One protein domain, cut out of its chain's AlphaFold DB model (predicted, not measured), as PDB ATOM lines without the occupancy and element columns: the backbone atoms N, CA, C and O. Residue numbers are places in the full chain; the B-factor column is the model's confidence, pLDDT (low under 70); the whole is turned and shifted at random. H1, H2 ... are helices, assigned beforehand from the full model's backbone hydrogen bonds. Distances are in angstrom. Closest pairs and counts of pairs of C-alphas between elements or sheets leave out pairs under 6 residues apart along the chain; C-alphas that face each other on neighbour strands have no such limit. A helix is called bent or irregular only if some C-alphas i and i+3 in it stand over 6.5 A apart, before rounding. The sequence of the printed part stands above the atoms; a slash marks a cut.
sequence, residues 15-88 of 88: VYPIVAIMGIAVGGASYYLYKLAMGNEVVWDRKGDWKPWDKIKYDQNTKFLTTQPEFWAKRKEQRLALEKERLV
ATOM      1  N   VAL A  15      87.008 150.452 114.464       88.75
ATOM      2  CA  VAL A  15      87.195 149.143 115.118       88.75
ATOM      3  C   VAL A  15      87.099 147.981 114.124       88.75
ATOM      4  O   VAL A  15      87.736 146.943 114.325       88.75
ATOM      5  N   TYR A  16      86.362 148.145 113.021       88.31
ATOM      6  CA  TYR A  16      86.238 147.121 111.975       88.31
ATOM      7  C   TYR A  16      87.577 146.607 111.428       88.31
ATOM      8  O   TYR A  16      87.721 145.384 111.357       88.31
ATOM      9  N   PRO A  17      88.577 147.448 111.081       92.50
ATOM     10  CA  PRO A  17      89.851 146.938 110.575       92.50
ATOM     11  C   PRO A  17      90.600 146.091 111.612       92.50
ATOM     12  O   PRO A  17      91.180 145.067 111.262       92.50
ATOM     13  N   ILE A  18      90.542 146.458 112.895       92.25
ATOM     14  CA  ILE A  18      91.220 145.721 113.971       92.25
ATOM     15  C   ILE A  18      90.592 144.333 114.140       92.25
ATOM     16  O   ILE A  18      91.296 143.324 114.183       92.25
ATOM     17  N   VAL A  19      89.260 144.271 114.191       91.50
ATOM     18  CA  VAL A  19      88.531 143.003 114.325       91.50
ATOM     19  C   VAL A  19      88.703 142.137 113.078       91.50
ATOM     20  O   VAL A  19      88.845 140.922 113.204       91.50
ATOM     21  N   ALA A  20      88.755 142.739 111.888       94.31
ATOM     22  CA  ALA A  20      89.001 142.018 110.645       94.31
ATOM     23  C   ALA A  20      90.386 141.354 110.638       94.31
ATOM     24  O   ALA A  20      90.482 140.155 110.387       94.31
ATOM     25  N   ILE A  21      91.450 142.094 110.976       96.38
ATOM     26  CA  ILE A  21      92.816 141.547 111.014       96.38
ATOM     27  C   ILE A  21      92.932 140.463 112.087       96.38
ATOM     28  O   ILE A  21      93.489 139.401 111.821       96.38
ATOM     29  N   MET A  22      92.361 140.683 113.274       96.56
ATOM     30  CA  MET A  22      92.366 139.680 114.342       96.56
ATOM     31  C   MET A  22      91.594 138.416 113.934       96.56
ATOM     32  O   MET A  22      92.066 137.301 114.152       96.56
ATOM     33  N   GLY A  23      90.431 138.579 113.299       96.56
ATOM     34  CA  GLY A  23      89.632 137.470 112.784       96.56
ATOM     35  C   GLY A  23      90.376 136.668 111.718       96.56
ATOM     36  O   GLY A  23      90.379 135.439 111.767       96.56
ATOM     37  N   ILE A  24      91.075 137.348 110.807       97.38
ATOM     38  CA  ILE A  24      91.931 136.704 109.804       97.38
ATOM     39  C   ILE A  24      93.118 136.006 110.472       97.38
ATOM     40  O   ILE A  24      93.446 134.891 110.082       97.38
ATOM     41  N   ALA A  25      93.746 136.604 111.485       97.31
ATOM     42  CA  ALA A  25      94.888 136.005 112.171       97.31
ATOM     43  C   ALA A  25      94.496 134.720 112.916       97.31
ATOM     44  O   ALA A  25      95.091 133.666 112.691       97.31
ATOM     45  N   VAL A  26      93.458 134.777 113.756       97.38
ATOM     46  CA  VAL A  26      92.979 133.614 114.522       97.38
ATOM     47  C   VAL A  26      92.372 132.562 113.594       97.38
ATOM     48  O   VAL A  26      92.643 131.369 113.748       97.38
ATOM     49  N   GLY A  27      91.592 132.990 112.597       97.44
ATOM     50  CA  GLY A  27      91.017 132.107 111.586       97.44
ATOM     51  C   GLY A  27      92.087 131.431 110.731       97.44
ATOM     52  O   GLY A  27      92.046 130.219 110.544       97.44
ATOM     53  N   GLY A  28      93.085 132.185 110.274       96.88
ATOM     54  CA  GLY A  28      94.207 131.692 109.480       96.88
ATOM     55  C   GLY A  28      95.095 130.723 110.256       96.88
ATOM     56  O   GLY A  28      95.423 129.656 109.740       96.88
ATOM     57  N   ALA A  29      95.412 131.032 111.517       96.56
ATOM     58  CA  ALA A  29      96.157 130.128 112.393       96.56
ATOM     59  C   ALA A  29      95.388 128.820 112.643       96.56
ATOM     60  O   ALA A  29      95.949 127.733 112.503       96.56
ATOM     61  N   SER A  30      94.089 128.917 112.943       97.38
ATOM     62  CA  SER A  30      93.229 127.746 113.161       97.38
ATOM     63  C   SER A  30      93.100 126.897 111.895       97.38
ATOM     64  O   SER A  30      93.184 125.674 111.957       97.38
ATOM     65  N   TYR A  31      92.949 127.533 110.732       95.31
ATOM     66  CA  TYR A  31      92.883 126.851 109.442       95.31
ATOM     67  C   TYR A  31      94.195 126.144 109.091       95.31
ATOM     68  O   TYR A  31      94.178 125.002 108.629       95.31
ATOM     69  N   TYR A  32      95.336 126.789 109.343       93.31
ATOM     70  CA  TYR A  32      96.645 126.184 109.117       93.31
ATOM     71  C   TYR A  32      96.873 124.973 110.028       93.31
ATOM     72  O   TYR A  32      97.261 123.909 109.548       93.31
ATOM     73  N   LEU A  33      96.543 125.094 111.317       93.44
ATOM     74  CA  LEU A  33      96.592 123.978 112.263       93.44
ATOM     75  C   LEU A  33      95.664 122.835 111.851       93.44
ATOM     76  O   LEU A  33      96.074 121.682 111.905       93.44
ATOM     77  N   TYR A  34      94.448 123.137 111.396       93.44
ATOM     78  CA  TYR A  34      93.515 122.131 110.885       93.44
ATOM     79  C   TYR A  34      94.078 121.392 109.664       93.44
ATOM     80  O   TYR A  34      94.010 120.166 109.584       93.44
ATOM     81  N   LYS A  35      94.682 122.121 108.720       88.62
ATOM     82  CA  LYS A  35      95.340 121.523 107.551       88.62
ATOM     83  C   LYS A  35      96.523 120.637 107.937       88.62
ATOM     84  O   LYS A  35      96.644 119.557 107.371       88.62
ATOM     85  N   LEU A  36      97.348 121.068 108.891       88.94
ATOM     86  CA  LEU A  36      98.478 120.286 109.397       88.94
ATOM     87  C   LEU A  36      98.008 119.041 110.158       88.94
ATOM     88  O   LEU A  36      98.542 117.955 109.968       88.94
ATOM     89  N   ALA A  37      96.960 119.183 110.971       90.06
ATOM     90  CA  ALA A  37      96.304 118.077 111.651       90.06
ATOM     91  C   ALA A  37      95.859 117.003 110.653       90.06
ATOM     92  O   ALA A  37      96.060 115.827 110.908       90.06
ATOM     93  N   MET A  38      95.295 117.384 109.510       86.81
ATOM     94  CA  MET A  38      94.840 116.444 108.480       86.81
ATOM     95  C   MET A  38      95.933 115.975 107.507       86.81
ATOM     96  O   MET A  38      95.606 115.397 106.470       86.81
ATOM     97  N   GLY A  39      97.209 116.232 107.808       86.06
ATOM     98  CA  GLY A  39      98.340 115.794 106.993       86.06
ATOM     99  C   GLY A  39      98.417 114.272 106.854       86.06
ATOM    100  O   GLY A  39      97.965 113.516 107.715       86.06
ATOM    101  N   ASN A  40      99.016 113.807 105.759       83.81
ATOM    102  CA  ASN A  40      99.156 112.382 105.448       83.81
ATOM    103  C   ASN A  40     100.133 111.647 106.383       83.81
ATOM    104  O   ASN A  40     100.223 110.422 106.355       83.81
ATOM    105  N   GLU A  41     100.875 112.391 107.192       83.00
ATOM    106  CA  GLU A  41     101.733 111.910 108.266       83.00
ATOM    107  C   GLU A  41     100.987 111.701 109.597       83.00
ATOM    108  O   GLU A  41     101.496 111.009 110.480       83.00
ATOM    109  N   VAL A  42      99.780 112.258 109.758       87.81
ATOM    110  CA  VAL A  42      99.038 112.238 111.026       87.81
ATOM    111  C   VAL A  42      97.955 111.159 111.012       87.81
ATOM    112  O   VAL A  42      97.048 111.157 110.182       87.81
ATOM    113  N   VAL A  43      98.015 110.245 111.983       89.19
ATOM    114  CA  VAL A  43      97.033 109.161 112.149       89.19
ATOM    115  C   VAL A  43      95.989 109.550 113.199       89.19
ATOM    116  O   VAL A  43      96.267 109.501 114.399       89.19
ATOM    117  N   TRP A  44      94.778 109.899 112.751       87.81
ATOM    118  CA  TRP A  44      93.625 110.176 113.629       87.81
ATOM    119  C   TRP A  44      92.870 108.917 114.045       87.81
ATOM    120  O   TRP A  44      92.457 108.796 115.197       87.81
ATOM    121  N   ASP A  45      92.705 107.978 113.115       86.00
ATOM    122  CA  ASP A  45      92.043 106.702 113.357       86.00
ATOM    123  C   ASP A  45      93.049 105.559 113.216       86.00
ATOM    124  O   ASP A  45      93.652 105.357 112.165       86.00
ATOM    125  N   ARG A  46      93.242 104.810 114.304       84.38
ATOM    126  CA  ARG A  46      94.145 103.650 114.349       84.38
ATOM    127  C   ARG A  46      93.433 102.327 114.071       84.38
ATOM    128  O   ARG A  46      94.105 101.306 113.975       84.38
ATOM    129  N   LYS A  47      92.098 102.317 114.017       86.31
ATOM    130  CA  LYS A  47      91.291 101.097 113.870       86.31
ATOM    131  C   LYS A  47      90.780 100.898 112.446       86.31
ATOM    132  O   LYS A  47      90.644  99.753 112.030       86.31
ATOM    133  N   GLY A  48      90.501 101.976 111.719       84.50
ATOM    134  CA  GLY A  48      90.142 101.933 110.307       84.50
ATOM    135  C   GLY A  48      91.346 102.193 109.406       84.50
ATOM    136  O   GLY A  48      92.230 101.355 109.237       84.50
ATOM    137  N   ASP A  49      91.368 103.380 108.815       78.38
ATOM    138  CA  ASP A  49      92.353 103.793 107.819       78.38
ATOM    139  C   ASP A  49      93.632 104.347 108.469       78.38
ATOM    140  O   ASP A  49      93.893 105.551 108.506       78.38
ATOM    141  N   TRP A  50      94.422 103.430 109.029       83.50
ATOM    142  CA  TRP A  50      95.614 103.733 109.824       83.50
ATOM    143  C   TRP A  50      96.854 104.112 108.997       83.50
ATOM    144  O   TRP A  50      97.871 104.489 109.584       83.50
ATOM    145  N   LYS A  51      96.797 104.017 107.658       87.88
ATOM    146  CA  LYS A  51      97.928 104.272 106.740       87.88
ATOM    147  C   LYS A  51      97.665 105.473 105.826       87.88
ATOM    148  O   LYS A  51      97.552 105.311 104.612       87.88
ATOM    149  N   PRO A  52      97.627 106.701 106.358       85.25
ATOM    150  CA  PRO A  52      97.357 107.896 105.556       85.25
ATOM    151  C   PRO A  52      98.376 108.147 104.421       85.25
ATOM    152  O   PRO A  52      98.046 108.811 103.432       85.25
ATOM    153  N   TRP A  53      99.578 107.566 104.498       84.69
ATOM    154  CA  TRP A  53     100.585 107.594 103.429       84.69
ATOM    155  C   TRP A  53     100.233 106.744 102.202       84.69
ATOM    156  O   TRP A  53     100.742 107.023 101.121       84.69
ATOM    157  N   ASP A  54      99.343 105.756 102.324       87.38
ATOM    158  CA  ASP A  54      98.935 104.896 101.201       87.38
ATOM    159  C   ASP A  54      98.082 105.654 100.164       87.38
ATOM    160  O   ASP A  54      97.989 105.288  98.995       87.38
ATOM    161  N   LYS A  55      97.495 106.784 100.570       83.50
ATOM    162  CA  LYS A  55      96.682 107.648  99.701       83.50
ATOM    163  C   LYS A  55      97.508 108.463  98.708       83.50
ATOM    164  O   LYS A  55      96.941 109.043  97.780       83.50
ATOM    165  N   ILE A  56      98.820 108.560  98.913       84.00
ATOM    166  CA  ILE A  56      99.711 109.375  98.089       84.00
ATOM    167  C   ILE A  56     100.219 108.527  96.927       84.00
ATOM    168  O   ILE A  56     100.828 107.480  97.119       84.00
ATOM    169  N   LYS A  57     100.019 109.013  95.701       82.56
ATOM    170  CA  LYS A  57     100.603 108.392  94.504       82.56
ATOM    171  C   LYS A  57     102.038 108.881  94.300       82.56
ATOM    172  O   LYS A  57     102.342 110.039  94.574       82.56
ATOM    173  N   TYR A  58     102.902 108.027  93.750       77.25
ATOM    174  CA  TYR A  58     104.324 108.330  93.516       77.25
ATOM    175  C   TYR A  58     104.591 109.585  92.658       77.25
ATOM    176  O   TYR A  58     105.679 110.153  92.726       77.25
ATOM    177  N   ASP A  59     103.627 110.027  91.847       78.25
ATOM    178  CA  ASP A  59     103.733 111.204  90.977       78.25
ATOM    179  C   ASP A  59     103.090 112.473  91.566       78.25
ATOM    180  O   ASP A  59     103.108 113.524  90.923       78.25
ATOM    181  N   GLN A  60     102.533 112.402  92.779       80.75
ATOM    182  CA  GLN A  60     101.954 113.557  93.455       80.75
ATOM    183  C   GLN A  60     102.978 114.279  94.325       80.75
ATOM    184  O   GLN A  60     103.684 113.687  95.141       80.75
ATOM    185  N   ASN A  61     103.003 115.602  94.190       83.69
ATOM    186  CA  ASN A  61     103.728 116.455  95.113       83.69
ATOM    187  C   ASN A  61     102.934 116.605  96.416       83.69
ATOM    188  O   ASN A  61     101.843 117.169  96.418       83.69
ATOM    189  N   THR A  62     103.506 116.138  97.518       82.38
ATOM    190  CA  THR A  62     102.927 116.256  98.864       82.38
ATOM    191  C   THR A  62     103.288 117.564  99.559       82.38
ATOM    192  O   THR A  62     102.728 117.888 100.604       82.38
ATOM    193  N   LYS A  63     104.230 118.335  99.005       84.62
ATOM    194  CA  LYS A  63     104.687 119.583  99.616       84.62
ATOM    195  C   LYS A  63     103.624 120.664  99.476       84.62
ATOM    196  O   LYS A  63     103.089 120.874  98.390       84.62
ATOM    197  N   PHE A  64     103.414 121.414 100.555       79.88
ATOM    198  CA  PHE A  64     102.496 122.553 100.579       79.88
ATOM    199  C   PHE A  64     102.862 123.631  99.545       79.88
ATOM    200  O   PHE A  64     101.989 124.188  98.888       79.88
ATOM    201  N   LEU A  65     104.160 123.886  99.365       85.94
ATOM    202  CA  LEU A  65     104.700 124.809  98.371       85.94
ATOM    203  C   LEU A  65     105.794 124.106  97.568       85.94
ATOM    204  O   LEU A  65     106.638 123.397  98.119       85.94
ATOM    205  N   THR A  66     105.778 124.317  96.256       86.88
ATOM    206  CA  THR A  66     106.837 123.874  95.350       86.88
ATOM    207  C   THR A  66     107.435 125.077  94.650       86.88
ATOM    208  O   THR A  66     106.715 125.925  94.131       86.88
ATOM    209  N   THR A  67     108.760 125.136  94.615       88.00
ATOM    210  CA  THR A  67     109.506 126.126  93.833       88.00
ATOM    211  C   THR A  67     109.559 125.767  92.347       88.00
ATOM    212  O   THR A  67     109.944 126.597  91.533       88.00
ATOM    213  N   GLN A  68     109.152 124.545  91.978       88.38
ATOM    214  CA  GLN A  68     109.257 124.024  90.617       88.38
ATOM    215  C   GLN A  68     107.927 123.393  90.164       88.38
ATOM    216  O   GLN A  68     107.786 122.167  90.156       88.38
ATOM    217  N   PRO A  69     106.906 124.202  89.831       87.06
ATOM    218  CA  PRO A  69     105.591 123.692  89.434       87.06
ATOM    219  C   PRO A  69     105.625 122.954  88.086       87.06
ATOM    220  O   PRO A  69     104.960 121.930  87.929       87.06
ATOM    221  N   GLU A  70     106.453 123.414  87.143       88.81
ATOM    222  CA  GLU A  70     106.554 122.842  85.793       88.81
ATOM    223  C   GLU A  70     107.006 121.377  85.790       88.81
ATOM    224  O   GLU A  70     106.540 120.571  84.988       88.81
ATOM    225  N   PHE A  71     107.897 121.012  86.712       87.56
ATOM    226  CA  PHE A  71     108.399 119.646  86.844       87.56
ATOM    227  C   PHE A  71     107.280 118.654  87.188       87.56
ATOM    228  O   PHE A  71     107.185 117.576  86.600       87.56
ATOM    229  N   TRP A  72     106.404 119.036  88.118       86.06
ATOM    230  CA  TRP A  72     105.285 118.199  88.545       86.06
ATOM    231  C   TRP A  72     104.165 118.151  87.506       86.06
ATOM    232  O   TRP A  72     103.546 117.101  87.332       86.06
ATOM    233  N   ALA A  73     103.943 119.246  86.771       86.44
ATOM    234  CA  ALA A  73     102.997 119.277  85.659       86.44
ATOM    235  C   ALA A  73     103.389 118.276  84.558       86.44
ATOM    236  O   ALA A  73     102.582 117.423  84.192       86.44
ATOM    237  N   LYS A  74     104.660 118.288  84.131       89.38
ATOM    238  CA  LYS A  74     105.181 117.365  83.106       89.38
ATOM    239  C   LYS A  74     105.027 115.894  83.497       89.38
ATOM    240  O   LYS A  74     104.623 115.076  82.677       89.38
ATOM    241  N   ARG A  75     105.300 115.535  84.757       87.00
ATOM    242  CA  ARG A  75     105.112 114.149  85.227       87.00
ATOM    243  C   ARG A  75     103.656 113.702  85.212       87.00
ATOM    244  O   ARG A  75     103.374 112.562  84.852       87.00
ATOM    245  N   LYS A  76     102.741 114.599  85.581       86.94
ATOM    246  CA  LYS A  76     101.305 114.318  85.539       86.94
ATOM    247  C   LYS A  76     100.843 114.040  84.105       86.94
ATOM    248  O   LYS A  76     100.078 113.105  83.888       86.94
ATOM    249  N   GLU A  77     101.335 114.813  83.138       90.12
ATOM    250  CA  GLU A  77     101.050 114.618  81.710       90.12
ATOM    251  C   GLU A  77     101.610 113.294  81.178       90.12
ATOM    252  O   GLU A  77     100.877 112.541  80.540       90.12
ATOM    253  N   GLN A  78     102.868 112.963  81.498       89.38
ATOM    254  CA  GLN A  78     103.497 111.693  81.105       89.38
ATOM    255  C   GLN A  78     102.708 110.483  81.602       89.38
ATOM    256  O   GLN A  78     102.468 109.537  80.857       89.38
ATOM    257  N   ARG A  79     102.255 110.519  82.857       85.31
ATOM    258  CA  ARG A  79     101.448 109.436  83.416       85.31
ATOM    259  C   ARG A  79     100.090 109.319  82.728       85.31
ATOM    260  O   ARG A  79      99.626 108.210  82.493       85.31
ATOM    261  N   LEU A  80      99.462 110.443  82.393       88.38
ATOM    262  CA  LEU A  80      98.175 110.455  81.700       88.38
ATOM    263  C   LEU A  80      98.303 109.938  80.258       88.38
ATOM    264  O   LEU A  80      97.384 109.291  79.761       88.38
ATOM    265  N   ALA A  81      99.443 110.176  79.603       90.38
ATOM    266  CA  ALA A  81      99.772 109.570  78.315       90.38
ATOM    267  C   ALA A  81      99.934 108.043  78.430       90.38
ATOM    268  O   ALA A  81      99.272 107.318  77.696       90.38
ATOM    269  N   LEU A  82     100.699 107.557  79.416       88.31
ATOM    270  CA  LEU A  82     100.856 106.119  79.680       88.31
ATOM    271  C   LEU A  82      99.524 105.428  80.023       88.31
ATOM    272  O   LEU A  82      99.269 104.308  79.590       88.31
ATOM    273  N   GLU A  83      98.658 106.079  80.806       89.88
ATOM    274  CA  GLU A  83      97.323 105.549  81.114       89.88
ATOM    275  C   GLU A  83      96.450 105.464  79.858       89.88
ATOM    276  O   GLU A  83      95.751 104.471  79.685       89.88
ATOM    277  N   LYS A  84      96.511 106.458  78.963       91.88
ATOM    278  CA  LYS A  84      95.803 106.408  77.675       91.88
ATOM    279  C   LYS A  84      96.305 105.269  76.794       91.88
ATOM    280  O   LYS A  84      95.482 104.542  76.259       91.88
ATOM    281  N   GLU A  85      97.618 105.090  76.683       90.94
ATOM    282  CA  GLU A  85      98.225 103.991  75.919       90.94
ATOM    283  C   GLU A  85      97.844 102.616  76.473       90.94
ATOM    284  O   GLU A  85      97.666 101.678  75.712       90.94
ATOM    285  N   ARG A  86      97.673 102.490  77.794       88.31
ATOM    286  CA  ARG A  86      97.231 101.243  78.437       88.31
ATOM    287  C   ARG A  86      95.743 100.929  78.213       88.31
ATOM    288  O   ARG A  86      95.325  99.798  78.453       88.31
ATOM    289  N   LEU A  87      94.940 101.927  77.851       86.69
ATOM    290  CA  LEU A  87      93.491 101.805  77.649       86.69
ATOM    291  C   LEU A  87      93.094 101.607  76.175       86.69
ATOM    292  O   LEU A  87      91.911 101.391  75.910       86.69
ATOM    293  N   VAL A  88      94.054 101.703  75.252       75.25
ATOM    294  CA  VAL A  88      93.912 101.410  73.814       75.25
ATOM    295  C   VAL A  88      94.356  99.977  73.552       75.25
ATOM    296  O   VAL A  88      93.644  99.290  72.789       75.25
TER     297      VAL A  88
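What this domain is: This is residues 15 to 88 of the 88 residues of the protein "NADH-ubiquinone reductase complex 1 MLRQ subunit-domain-containing protein" of Naematelia encephala (UniProt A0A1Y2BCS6). A long straight helix, H1, and a second long helix, H3, make the two ends of a stretched-out model, joined by a thin, winding middle of loops that holds one short helical turn, H2. The helices make no bundle and no shared core: residues 15 to 35 of H1 stick out at one end, and residues 80 to 88, of which 80 to 87 belong to H3, stick out at the other. The printed part has 74 residues with three named helices in the order H1, H2, H3 and no named strand, and its class is all helix. It is extended, with a radius of gyration of the C-alphas of 19.0 A and spans of 63 by 37 by 21 A.

How they stand to each other: The longest helix is H1, residues 15 to 37, and it touches no helix. H2, residues 52 to 55, is apart from H1, with no C-alpha of the one within 8 A of the other. H3, residues 69 to 87, is apart from H1 and apart from H2, with no C-alpha of H3 within 8 A of either. Residues 15 to 35 and residues 80 to 88 stand free, with no C-alpha 8 or more residues away along the chain within 10 A. In H1 and H3 every O i to N i+4 pair is within hydrogen-bond range. H2 is too short for such a pair, and its one O i to N i+3 pair is not within range.

Where its parts are: H1 has 23 residues and begins at C-alpha 15, at (87.195, 149.143, 115.118). It measures 32.6 A from first to last C-alpha and ends at C-alpha 37, at (96.304, 118.077, 111.651). H2 has 4 residues, from Pro 52 to Lys 55, and measures 5.9 A. H3 has 19 residues, from Pro 69 to Leu 87, measures 27.6 A and ends at C-alpha 87, at (93.491, 101.805, 77.649). No helix is bent or irregular.

The domain as a whole: The outline is elongated, but only just. The two C-alphas farthest apart are those of Val 15 and Val 88, 63.5 A. Without the stretches that stand free, the body has 44 residues and spans 38 by 21 by 8 A. Both links are long: residues 38 to 51, 14 residues, lie between H1 and H2, and residues 56 to 68, 13 residues, lie between H2 and H3. The printed part has no cut, and Val 88 is the chain's last residue. The mean pLDDT of the printed part is 88.3, and no printed residue is under 70.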